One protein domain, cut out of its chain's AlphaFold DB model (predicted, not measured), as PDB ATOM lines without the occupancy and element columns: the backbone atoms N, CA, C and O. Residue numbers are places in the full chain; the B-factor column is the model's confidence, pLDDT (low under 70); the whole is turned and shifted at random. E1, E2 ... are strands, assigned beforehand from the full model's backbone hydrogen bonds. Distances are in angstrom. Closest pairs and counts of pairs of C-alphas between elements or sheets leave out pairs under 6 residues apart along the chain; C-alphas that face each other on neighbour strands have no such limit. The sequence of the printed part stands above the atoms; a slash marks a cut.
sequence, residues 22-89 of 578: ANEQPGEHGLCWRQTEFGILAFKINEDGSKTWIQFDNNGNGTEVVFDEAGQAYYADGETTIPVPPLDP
ATOM      1  N   ALA A  22     -10.492 -58.466  -7.422       56.06
ATOM      2  CA  ALA A  22     -11.890 -58.020  -7.372       56.06
ATOM      3  C   ALA A  22     -12.391 -57.667  -5.957       56.06
ATOM      4  O   ALA A  22     -13.578 -57.770  -5.651       56.06
ATOM      5  N   ASN A  23     -11.459 -57.313  -5.077       77.44
ATOM      6  CA  ASN A  23     -11.651 -56.991  -3.681       77.44
ATOM      7  C   ASN A  23     -10.613 -55.959  -3.180       77.44
ATOM      8  O   ASN A  23     -10.315 -55.934  -1.986       77.44
ATOM      9  N   GLU A  24     -10.071 -55.096  -4.059       85.44
ATOM     10  CA  GLU A  24      -9.405 -53.833  -3.677       85.44
ATOM     11  C   GLU A  24     -10.429 -52.890  -2.994       85.44
ATOM     12  O   GLU A  24     -10.860 -51.886  -3.563       85.44
ATOM     13  N   GLN A  25     -10.871 -53.236  -1.779       85.75
ATOM     14  CA  GLN A  25     -11.754 -52.391  -0.976       85.75
ATOM     15  C   GLN A  25     -10.971 -51.172  -0.466       85.75
ATOM     16  O   GLN A  25      -9.905 -51.348   0.130       85.75
ATOM     17  N   PRO A  26     -11.482 -49.941  -0.655       90.94
ATOM     18  CA  PRO A  26     -10.858 -48.761  -0.077       90.94
ATOM     19  C   PRO A  26     -10.915 -48.826   1.449       90.94
ATOM     20  O   PRO A  26     -11.918 -49.248   2.030       90.94
ATOM     21  N   GLY A  27      -9.844 -48.368   2.099       90.19
ATOM     22  CA  GLY A  27      -9.830 -48.183   3.548       90.19
ATOM     23  C   GLY A  27     -10.780 -47.065   3.992       90.19
ATOM     24  O   GLY A  27     -11.405 -46.391   3.171       90.19
ATOM     25  N   GLU A  28     -10.838 -46.804   5.298       91.25
ATOM     26  CA  GLU A  28     -11.757 -45.819   5.905       91.25
ATOM     27  C   GLU A  28     -11.650 -44.399   5.309       91.25
ATOM     28  O   GLU A  28     -12.599 -43.620   5.365       91.25
ATOM     29  N   HIS A  29     -10.512 -44.064   4.692       88.75
ATOM     30  CA  HIS A  29     -10.255 -42.781   4.032       88.75
ATOM     31  C   HIS A  29     -10.671 -42.727   2.547       88.75
ATOM     32  O   HIS A  29     -10.417 -41.724   1.882       88.75
ATOM     33  N   GLY A  30     -11.267 -43.789   1.993       93.75
ATOM     34  CA  GLY A  30     -11.600 -43.873   0.563       93.75
ATOM     35  C   GLY A  30     -10.393 -44.125  -0.355       93.75
ATOM     36  O   GLY A  30     -10.512 -43.987  -1.571       93.75
ATOM     37  N   LEU A  31      -9.238 -44.474   0.222       95.81
ATOM     38  CA  LEU A  31      -7.990 -44.766  -0.488       95.81
ATOM     39  C   LEU A  31      -7.677 -46.263  -0.438       95.81
ATOM     40  O   LEU A  31      -7.779 -46.894   0.618       95.81
ATOM     41  N   CYS A  32      -7.243 -46.805  -1.570       96.25
ATOM     42  CA  CYS A  32      -6.629 -48.123  -1.680       96.25
ATOM     43  C   CYS A  32      -5.104 -47.957  -1.732       96.25
ATOM     44  O   CYS A  32      -4.617 -47.015  -2.350       96.25
ATOM     45  N   TRP A  33      -4.344 -48.870  -1.129       95.19
ATOM     46  CA  TRP A  33      -2.875 -48.832  -1.141       95.19
ATOM     47  C   TRP A  33      -2.319 -49.958  -2.004       95.19
ATOM     48  O   TRP A  33      -2.793 -51.091  -1.924       95.19
ATOM     49  N   ARG A  34      -1.299 -49.663  -2.814       94.69
ATOM     50  CA  ARG A  34      -0.654 -50.648  -3.685       94.69
ATOM     51  C   ARG A  34       0.836 -50.371  -3.807       94.69
ATOM     52  O   ARG A  34       1.258 -49.247  -4.071       94.69
ATOM     53  N   GLN A  35       1.639 -51.417  -3.657       91.94
ATOM     54  CA  GLN A  35       3.061 -51.347  -3.956       91.94
ATOM     55  C   GLN A  35       3.268 -51.445  -5.474       91.94
ATOM     56  O   GLN A  35       2.737 -52.338  -6.137       91.94
ATOM     57  N   THR A  36       4.017 -50.494  -6.020       90.69
ATOM     58  CA  THR A  36       4.353 -50.373  -7.443       90.69
ATOM     59  C   THR A  36       5.871 -50.289  -7.610       90.69
ATOM     60  O   THR A  36       6.606 -50.181  -6.627       90.69
ATOM     61  N   GLU A  37       6.363 -50.297  -8.849       88.69
ATOM     62  CA  GLU A  37       7.783 -50.037  -9.136       88.69
ATOM     63  C   GLU A  37       8.223 -48.601  -8.780       88.69
ATOM     64  O   GLU A  37       9.403 -48.352  -8.553       88.69
ATOM     65  N   PHE A  38       7.266 -47.680  -8.625       86.44
ATOM     66  CA  PHE A  38       7.466 -46.316  -8.120       86.44
ATOM     67  C   PHE A  38       7.259 -46.216  -6.595       86.44
ATOM     68  O   PHE A  38       7.093 -45.126  -6.052       86.44
ATOM     69  N   GLY A  39       7.270 -47.349  -5.884       90.62
ATOM     70  CA  GLY A  39       7.075 -47.422  -4.437       90.62
ATOM     71  C   GLY A  39       5.611 -47.614  -4.040       90.62
ATOM     72  O   GLY A  39       4.774 -48.042  -4.842       90.62
ATOM     73  N   ILE A  40       5.294 -47.340  -2.774       92.00
ATOM     74  CA  ILE A  40       3.925 -47.434  -2.257       92.00
ATOM     75  C   ILE A  40       3.132 -46.221  -2.748       92.00
ATOM     76  O   ILE A  40       3.431 -45.086  -2.381       92.00
ATOM     77  N   LEU A  41       2.108 -46.477  -3.560       95.94
ATOM     78  CA  LEU A  41       1.140 -45.476  -3.996       95.94
ATOM     79  C   LEU A  41      -0.199 -45.746  -3.314       95.94
ATOM     80  O   LEU A  41      -0.624 -46.899  -3.180       95.94
ATOM     81  N   ALA A  42      -0.893 -44.682  -2.928       97.44
ATOM     82  CA  ALA A  42      -2.334 -44.760  -2.769       97.44
ATOM     83  C   ALA A  42      -3.001 -44.554  -4.132       97.44
ATOM     84  O   ALA A  42      -2.442 -43.917  -5.025       97.44
ATOM     85  N   PHE A  43      -4.230 -45.026  -4.281       96.94
ATOM     86  CA  PHE A  43      -5.120 -44.554  -5.326       96.94
ATOM     87  C   PHE A  43      -6.532 -44.364  -4.793       96.94
ATOM     88  O   PHE A  43      -6.999 -45.077  -3.900       96.94
ATOM     89  N   LYS A  44      -7.214 -43.383  -5.370       96.50
ATOM     90  CA  LYS A  44      -8.629 -43.113  -5.163       96.50
ATOM     91  C   LYS A  44      -9.385 -43.545  -6.412       96.50
ATOM     92  O   LYS A  44      -9.006 -43.170  -7.519       96.50
ATOM     93  N   ILE A  45     -10.462 -44.303  -6.227       95.00
ATOM     94  CA  ILE A  45     -11.425 -44.574  -7.296       95.00
ATOM     95  C   ILE A  45     -12.417 -43.404  -7.320       95.00
ATOM     96  O   ILE A  45     -13.052 -43.096  -6.308       95.00
ATOM     97  N   ASN A  46     -12.502 -42.716  -8.453       93.19
ATOM     98  CA  ASN A  46     -13.415 -41.599  -8.677       93.19
ATOM     99  C   ASN A  46     -14.832 -42.101  -9.025       93.19
ATOM    100  O   ASN A  46     -15.043 -43.281  -9.298       93.19
ATOM    101  N   GLU A  47     -15.824 -41.204  -9.025       93.69
ATOM    102  CA  GLU A  47     -17.237 -41.549  -9.291       93.69
ATOM    103  C   GLU A  47     -17.480 -42.126 -10.702       93.69
ATOM    104  O   GLU A  47     -18.469 -42.822 -10.921       93.69
ATOM    105  N   ASP A  48     -16.577 -41.860 -11.650       94.31
ATOM    106  CA  ASP A  48     -16.577 -42.405 -13.012       94.31
ATOM    107  C   ASP A  48     -15.836 -43.752 -13.144       94.31
ATOM    108  O   ASP A  48     -15.783 -44.324 -14.232       94.31
ATOM    109  N   GLY A  49     -15.271 -44.266 -12.045       93.12
ATOM    110  CA  GLY A  49     -14.452 -45.478 -12.008       93.12
ATOM    111  C   GLY A  49     -12.971 -45.266 -12.350       93.12
ATOM    112  O   GLY A  49     -12.199 -46.222 -12.264       93.12
ATOM    113  N   SER A  50     -12.542 -44.049 -12.703       91.94
ATOM    114  CA  SER A  50     -11.123 -43.755 -12.944       91.94
ATOM    115  C   SER A  50     -10.300 -43.841 -11.651       91.94
ATOM    116  O   SER A  50     -10.805 -43.582 -10.556       91.94
ATOM    117  N   LYS A  51      -9.017 -44.211 -11.762       94.88
ATOM    118  CA  LYS A  51      -8.079 -44.268 -10.630       94.88
ATOM    119  C   LYS A  51      -7.147 -43.054 -10.657       94.88
ATOM    120  O   LYS A  51      -6.274 -42.976 -11.517       94.88
ATOM    121  N   THR A  52      -7.298 -42.150  -9.689       95.06
ATOM    122  CA  THR A  52      -6.299 -41.112  -9.384       95.06
ATOM    123  C   THR A  52      -5.259 -41.714  -8.446       95.06
ATOM    124  O   THR A  52      -5.606 -42.116  -7.334       95.06
ATOM    125  N   TRP A  53      -3.999 -41.789  -8.872       97.25
ATOM    126  CA  TRP A  53      -2.902 -42.286  -8.037       97.25
ATOM    127  C   TRP A  53      -2.252 -41.134  -7.274       97.25
ATOM    128  O   TRP A  53      -2.200 -40.007  -7.757       97.25
ATOM    129  N   ILE A  54      -1.776 -41.409  -6.064       97.25
ATOM    130  CA  ILE A  54      -1.201 -40.419  -5.155       97.25
ATOM    131  C   ILE A  54       0.049 -41.029  -4.522       97.25
ATOM    132  O   ILE A  54      -0.033 -42.053  -3.836       97.25
ATOM    133  N   GLN A  55       1.201 -40.394  -4.725       96.44
ATOM    134  CA  GLN A  55       2.415 -40.709  -3.976       96.44
ATOM    135  C   GLN A  55       2.537 -39.757  -2.791       96.44
ATOM    136  O   GLN A  55       2.444 -38.544  -2.962       96.44
ATOM    137  N   PHE A  56       2.762 -40.298  -1.598       94.00
ATOM    138  CA  PHE A  56       3.009 -39.492  -0.406       94.00
ATOM    139  C   PHE A  56       4.510 -39.272  -0.208       94.00
ATOM    140  O   PHE A  56       5.292 -40.222  -0.271       94.00
ATOM    141  N   ASP A  57       4.909 -38.023   0.039       91.56
ATOM    142  CA  ASP A  57       6.264 -37.704   0.488       91.56
ATOM    143  C   ASP A  57       6.473 -38.087   1.972       91.56
ATOM    144  O   ASP A  57       5.543 -38.461   2.691       91.56
ATOM    145  N   ASN A  58       7.708 -37.947   2.466       89.94
ATOM    146  CA  ASN A  58       8.049 -38.221   3.870       89.94
ATOM    147  C   ASN A  58       7.355 -37.288   4.888       89.94
ATOM    148  O   ASN A  58       7.487 -37.507   6.090       89.94
ATOM    149  N   ASN A  59       6.663 -36.240   4.431       91.88
ATOM    150  CA  ASN A  59       5.915 -35.295   5.259       91.88
ATOM    151  C   ASN A  59       4.397 -35.571   5.227       91.88
ATOM    152  O   ASN A  59       3.639 -34.828   5.847       91.88
ATOM    153  N   GLY A  60       3.944 -36.595   4.491       89.88
ATOM    154  CA  GLY A  60       2.525 -36.902   4.301       89.88
ATOM    155  C   GLY A  60       1.825 -36.054   3.231       89.88
ATOM    156  O   GLY A  60       0.598 -36.106   3.128       89.88
ATOM    157  N   ASN A  61       2.558 -35.301   2.402       93.00
ATOM    158  CA  ASN A  61       1.978 -34.579   1.268       93.00
ATOM    159  C   ASN A  61       1.748 -35.543   0.098       93.00
ATOM    160  O   ASN A  61       2.700 -36.105  -0.447       93.00
ATOM    161  N   GLY A  62       0.491 -35.711  -0.309       94.69
ATOM    162  CA  GLY A  62       0.130 -36.482  -1.495       94.69
ATOM    163  C   GLY A  62       0.319 -35.673  -2.780       94.69
ATOM    164  O   GLY A  62      -0.324 -34.639  -2.949       94.69
ATOM    165  N   THR A  63       1.151 -36.163  -3.697       96.31
ATOM    166  CA  THR A  63       1.286 -35.648  -5.070       96.31
ATOM    167  C   THR A  63       0.543 -36.577  -6.027       96.31
ATOM    168  O   THR A  63       0.744 -37.792  -5.980       96.31
ATOM    169  N   GLU A  64      -0.321 -36.030  -6.885       96.56
ATOM    170  CA  GLU A  64      -1.058 -36.817  -7.881       96.56
ATOM    171  C   GLU A  64      -0.113 -37.354  -8.966       96.56
ATOM    172  O   GLU A  64       0.742 -36.632  -9.485       96.56
ATOM    173  N   VAL A  65      -0.276 -38.635  -9.297       96.75
ATOM    174  CA  VAL A  65       0.492 -39.360 -10.309       96.75
ATOM    175  C   VAL A  65      -0.455 -39.815 -11.417       96.75
ATOM    176  O   VAL A  65      -1.444 -40.509 -11.174       96.75
ATOM    177  N   VAL A  66      -0.128 -39.440 -12.648       95.38
ATOM    178  CA  VAL A  66      -0.857 -39.798 -13.867       95.38
ATOM    179  C   VAL A  66      -0.002 -40.764 -14.679       95.38
ATOM    180  O   VAL A  66       1.196 -40.546 -14.842       95.38
ATOM    181  N   PHE A  67      -0.616 -41.822 -15.202       94.25
ATOM    182  CA  PHE A  67       0.036 -42.786 -16.087       94.25
ATOM    183  C   PHE A  67      -0.367 -42.511 -17.540       94.25
ATOM    184  O   PHE A  67      -1.549 -42.292 -17.815       94.25
ATOM    185  N   ASP A  68       0.596 -42.504 -18.466       94.81
ATOM    186  CA  ASP A  68       0.306 -42.427 -19.905       94.81
ATOM    187  C   ASP A  68      -0.087 -43.794 -20.503       94.81
ATOM    188  O   ASP A  68      -0.007 -44.835 -19.851       94.81
ATOM    189  N   GLU A  69      -0.495 -43.808 -21.777       93.62
ATOM    190  CA  GLU A  69      -0.854 -45.039 -22.508       93.62
ATOM    191  C   GLU A  69       0.309 -46.049 -22.639       93.62
ATOM    192  O   GLU A  69       0.082 -47.204 -23.000       93.62
ATOM    193  N   ALA A  70       1.552 -45.632 -22.366       94.69
ATOM    194  CA  ALA A  70       2.735 -46.489 -22.338       94.69
ATOM    195  C   ALA A  70       3.097 -46.967 -20.916       94.69
ATOM    196  O   ALA A  70       4.088 -47.681 -20.752       94.69
ATOM    197  N   GLY A  71       2.308 -46.599 -19.899       92.75
ATOM    198  CA  GLY A  71       2.530 -46.943 -18.495       92.75
ATOM    199  C   GLY A  71       3.586 -46.086 -17.791       92.75
ATOM    200  O   GLY A  71       3.977 -46.417 -16.673       92.75
ATOM    201  N   GLN A  72       4.061 -44.994 -18.399       94.12
ATOM    202  CA  GLN A  72       5.003 -44.087 -17.737       94.12
ATOM    203  C   GLN A  72       4.255 -43.182 -16.758       94.12
ATOM    204  O   GLN A  72       3.224 -42.603 -17.101       94.12
ATOM    205  N   ALA A  73       4.794 -43.048 -15.549       94.69
ATOM    206  CA  ALA A  73       4.239 -42.211 -14.496       94.69
ATOM    207  C   ALA A  73       4.750 -40.761 -14.589       94.69
ATOM    208  O   ALA A  73       5.941 -40.518 -14.807       94.69
ATOM    209  N   TYR A  74       3.866 -39.794 -14.348       96.62
ATOM    210  CA  TYR A  74       4.179 -38.366 -14.259       96.62
ATOM    211  C   TYR A  74       3.477 -37.756 -13.045       96.62
ATOM    212  O   TYR A  74       2.295 -38.011 -12.827       96.62
ATOM    213  N   TYR A  75       4.166 -36.907 -12.287       96.38
ATOM    214  CA  TYR A  75       3.523 -36.037 -11.308       96.38
ATOM    215  C   TYR A  75       2.715 -34.956 -12.026       96.38
ATOM    216  O   TYR A  75       3.217 -34.337 -12.970       96.38
ATOM    217  N   ALA A  76       1.493 -34.705 -11.560       94.94
ATOM    218  CA  ALA A  76       0.695 -33.564 -11.989       94.94
ATOM    219  C   ALA A  76       1.081 -32.318 -11.170       94.94
ATOM    220  O   ALA A  76       0.771 -32.227  -9.982       94.94
ATOM    221  N   ASP A  77       1.743 -31.352 -11.811       93.25
ATOM    222  CA  ASP A  77       2.063 -30.036 -11.248       93.25
ATOM    223  C   ASP A  77       1.295 -28.955 -12.029       93.25
ATOM    224  O   ASP A  77       1.754 -28.397 -13.034       93.25
ATOM    225  N   GLY A  78       0.045 -28.733 -11.609       92.75
ATOM    226  CA  GLY A  78      -0.893 -27.818 -12.259       92.75
ATOM    227  C   GLY A  78      -1.242 -28.249 -13.688       92.75
ATOM    228  O   GLY A  78      -1.855 -29.289 -13.901       92.75
ATOM    229  N   GLU A  79      -0.869 -27.427 -14.671       93.75
ATOM    230  CA  GLU A  79      -1.036 -27.730 -16.105       93.75
ATOM    231  C   GLU A  79       0.165 -28.492 -16.702       93.75
ATOM    232  O   GLU A  79       0.168 -28.807 -17.894       93.75
ATOM    233  N   THR A  80       1.201 -28.773 -15.904       95.31
ATOM    234  CA  THR A  80       2.428 -29.438 -16.358       95.31
ATOM    235  C   THR A  80       2.568 -30.836 -15.771       95.31
ATOM    236  O   THR A  80       2.166 -31.102 -14.642       95.31
ATOM    237  N   THR A  81       3.157 -31.743 -16.547       96.25
ATOM    238  CA  THR A  81       3.488 -33.098 -16.104       96.25
ATOM    239  C   THR A  81       4.998 -33.246 -15.964       96.25
ATOM    240  O   THR A  81       5.760 -32.941 -16.886       96.25
ATOM    241  N   ILE A  82       5.448 -33.717 -14.801       96.81
ATOM    242  CA  ILE A  82       6.865 -33.952 -14.506       96.81
ATOM    243  C   ILE A  82       7.078 -35.469 -14.467       96.81
ATOM    244  O   ILE A  82       6.458 -36.120 -13.630       96.81
ATOM    245  N   PRO A  83       7.912 -36.071 -15.335       96.06
ATOM    246  CA  PRO A  83       8.096 -37.521 -15.349       96.06
ATOM    247  C   PRO A  83       8.622 -38.013 -13.997       96.06
ATOM    248  O   PRO A  83       9.613 -37.486 -13.481       96.06
ATOM    249  N   VAL A  84       7.965 -39.028 -13.433       94.69
ATOM    250  CA  VAL A  84       8.401 -39.671 -12.192       94.69
ATOM    251  C   VAL A  84       9.708 -40.406 -12.496       94.69
ATOM    252  O   VAL A  84       9.720 -41.285 -13.364       94.69
ATOM    253  N   PRO A  85      10.829 -40.079 -11.829       90.00
ATOM    254  CA  PRO A  85      12.045 -40.853 -12.002       90.00
ATOM    255  C   PRO A  85      11.785 -42.277 -11.487       90.00
ATOM    256  O   PRO A  85      11.282 -42.419 -10.369       90.00
ATOM    257  N   PRO A  86      12.115 -43.335 -12.253       84.19
ATOM    258  CA  PRO A  86      11.996 -44.695 -11.748       84.19
ATOM    259  C   PRO A  86      12.853 -44.816 -10.488       84.19
ATOM    260  O   PRO A  86      14.036 -44.456 -10.506       84.19
ATOM    261  N   LEU A  87      12.257 -45.286  -9.388       81.44
ATOM    262  CA  LEU A  87      13.013 -45.542  -8.169       81.44
ATOM    263  C   LEU A  87      14.075 -46.593  -8.479       81.44
ATOM    264  O   LEU A  87      13.770 -47.642  -9.044       81.44
ATOM    265  N   ASP A  88      15.323 -46.315  -8.108       79.69
ATOM    266  CA  ASP A  88      16.379 -47.314  -8.212       79.69
ATOM    267  C   ASP A  88      16.032 -48.468  -7.250       79.69
ATOM    268  O   ASP A  88      16.022 -48.253  -6.030       79.69
ATOM    269  N   PRO A  89      15.749 -49.688  -7.749       66.94
ATOM    270  CA  PRO A  89      15.330 -50.796  -6.898       66.94
ATOM    271  C   PRO A  89      16.426 -51.224  -5.910       66.94
ATOM    272  O   PRO A  89      16.135 -51.947  -4.963       66.94
TER     273      PRO A  89
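This is residues 22 to 89 of the 578 residues of an uncharacterized protein of Eimeria tenella (UniProt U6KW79). One strongly twisted sheet of six short strands makes the body, wound like a spiral stair: the strands follow one another side by side from E1 to E6, and their lines turn by 138 degrees from edge to edge. Residues 22 to 30 before E1 and residues 84 to 89 after E6 are end stretches with no named element. The 68 printed residues hold no named helix and six strands, E1 to E6, in a meander, each strand the antiparallel neighbour of the one before; the class is all strand. The whole is compact, with a radius of gyration of the C-alphas of 12.2 A and spans of 29 by 26 by 22 A.

E1, residues 31 to 36, begins with C-alpha 31 at (-7.990, -44.766, -0.488) and is 15.2 A long. E2, residues 39 to 45, is the longest at 18.9 A. E3, residues 51 to 56, measures 15.8 A, and E4, residues 62 to 67, 15.9 A. E5, residues 73 to 77, measures 12.8 A. E6, residues 80 to 83, measures 9.9 A and ends with C-alpha 83 at (8.096, -37.521, -15.349).

E1 and E2 form an antiparallel hairpin at 145 degrees, with N 34 and O 41 2.9 A apart, within hydrogen-bond range. In the hairpin of E2 and E3, at 141 degrees, N 44 and O 52 are 2.8 A apart. E3 and E4, a hairpin at 135 degrees, have N 63 and O 55 at 2.8 A. The pairing of E4 is staggered: residues 62 to 65 pair with E3 and residues 65 to 67 with E5. In the hairpin of E4 and E5, at 129 degrees, N 74 and O 66 are 2.8 A apart. E5 and E6, a hairpin at 146 degrees, have N 75 and O 82 at 2.8 A. The edge strands E1 and E6 are apart.

The C-alphas of Glu 47 and Asp 88, the two farthest apart, are 34.1 A from each other. The printed part has no cut, and the five links between strands are tight. Mean pLDDT of the printed part is 91.9; residues 22 and 89 are under 70.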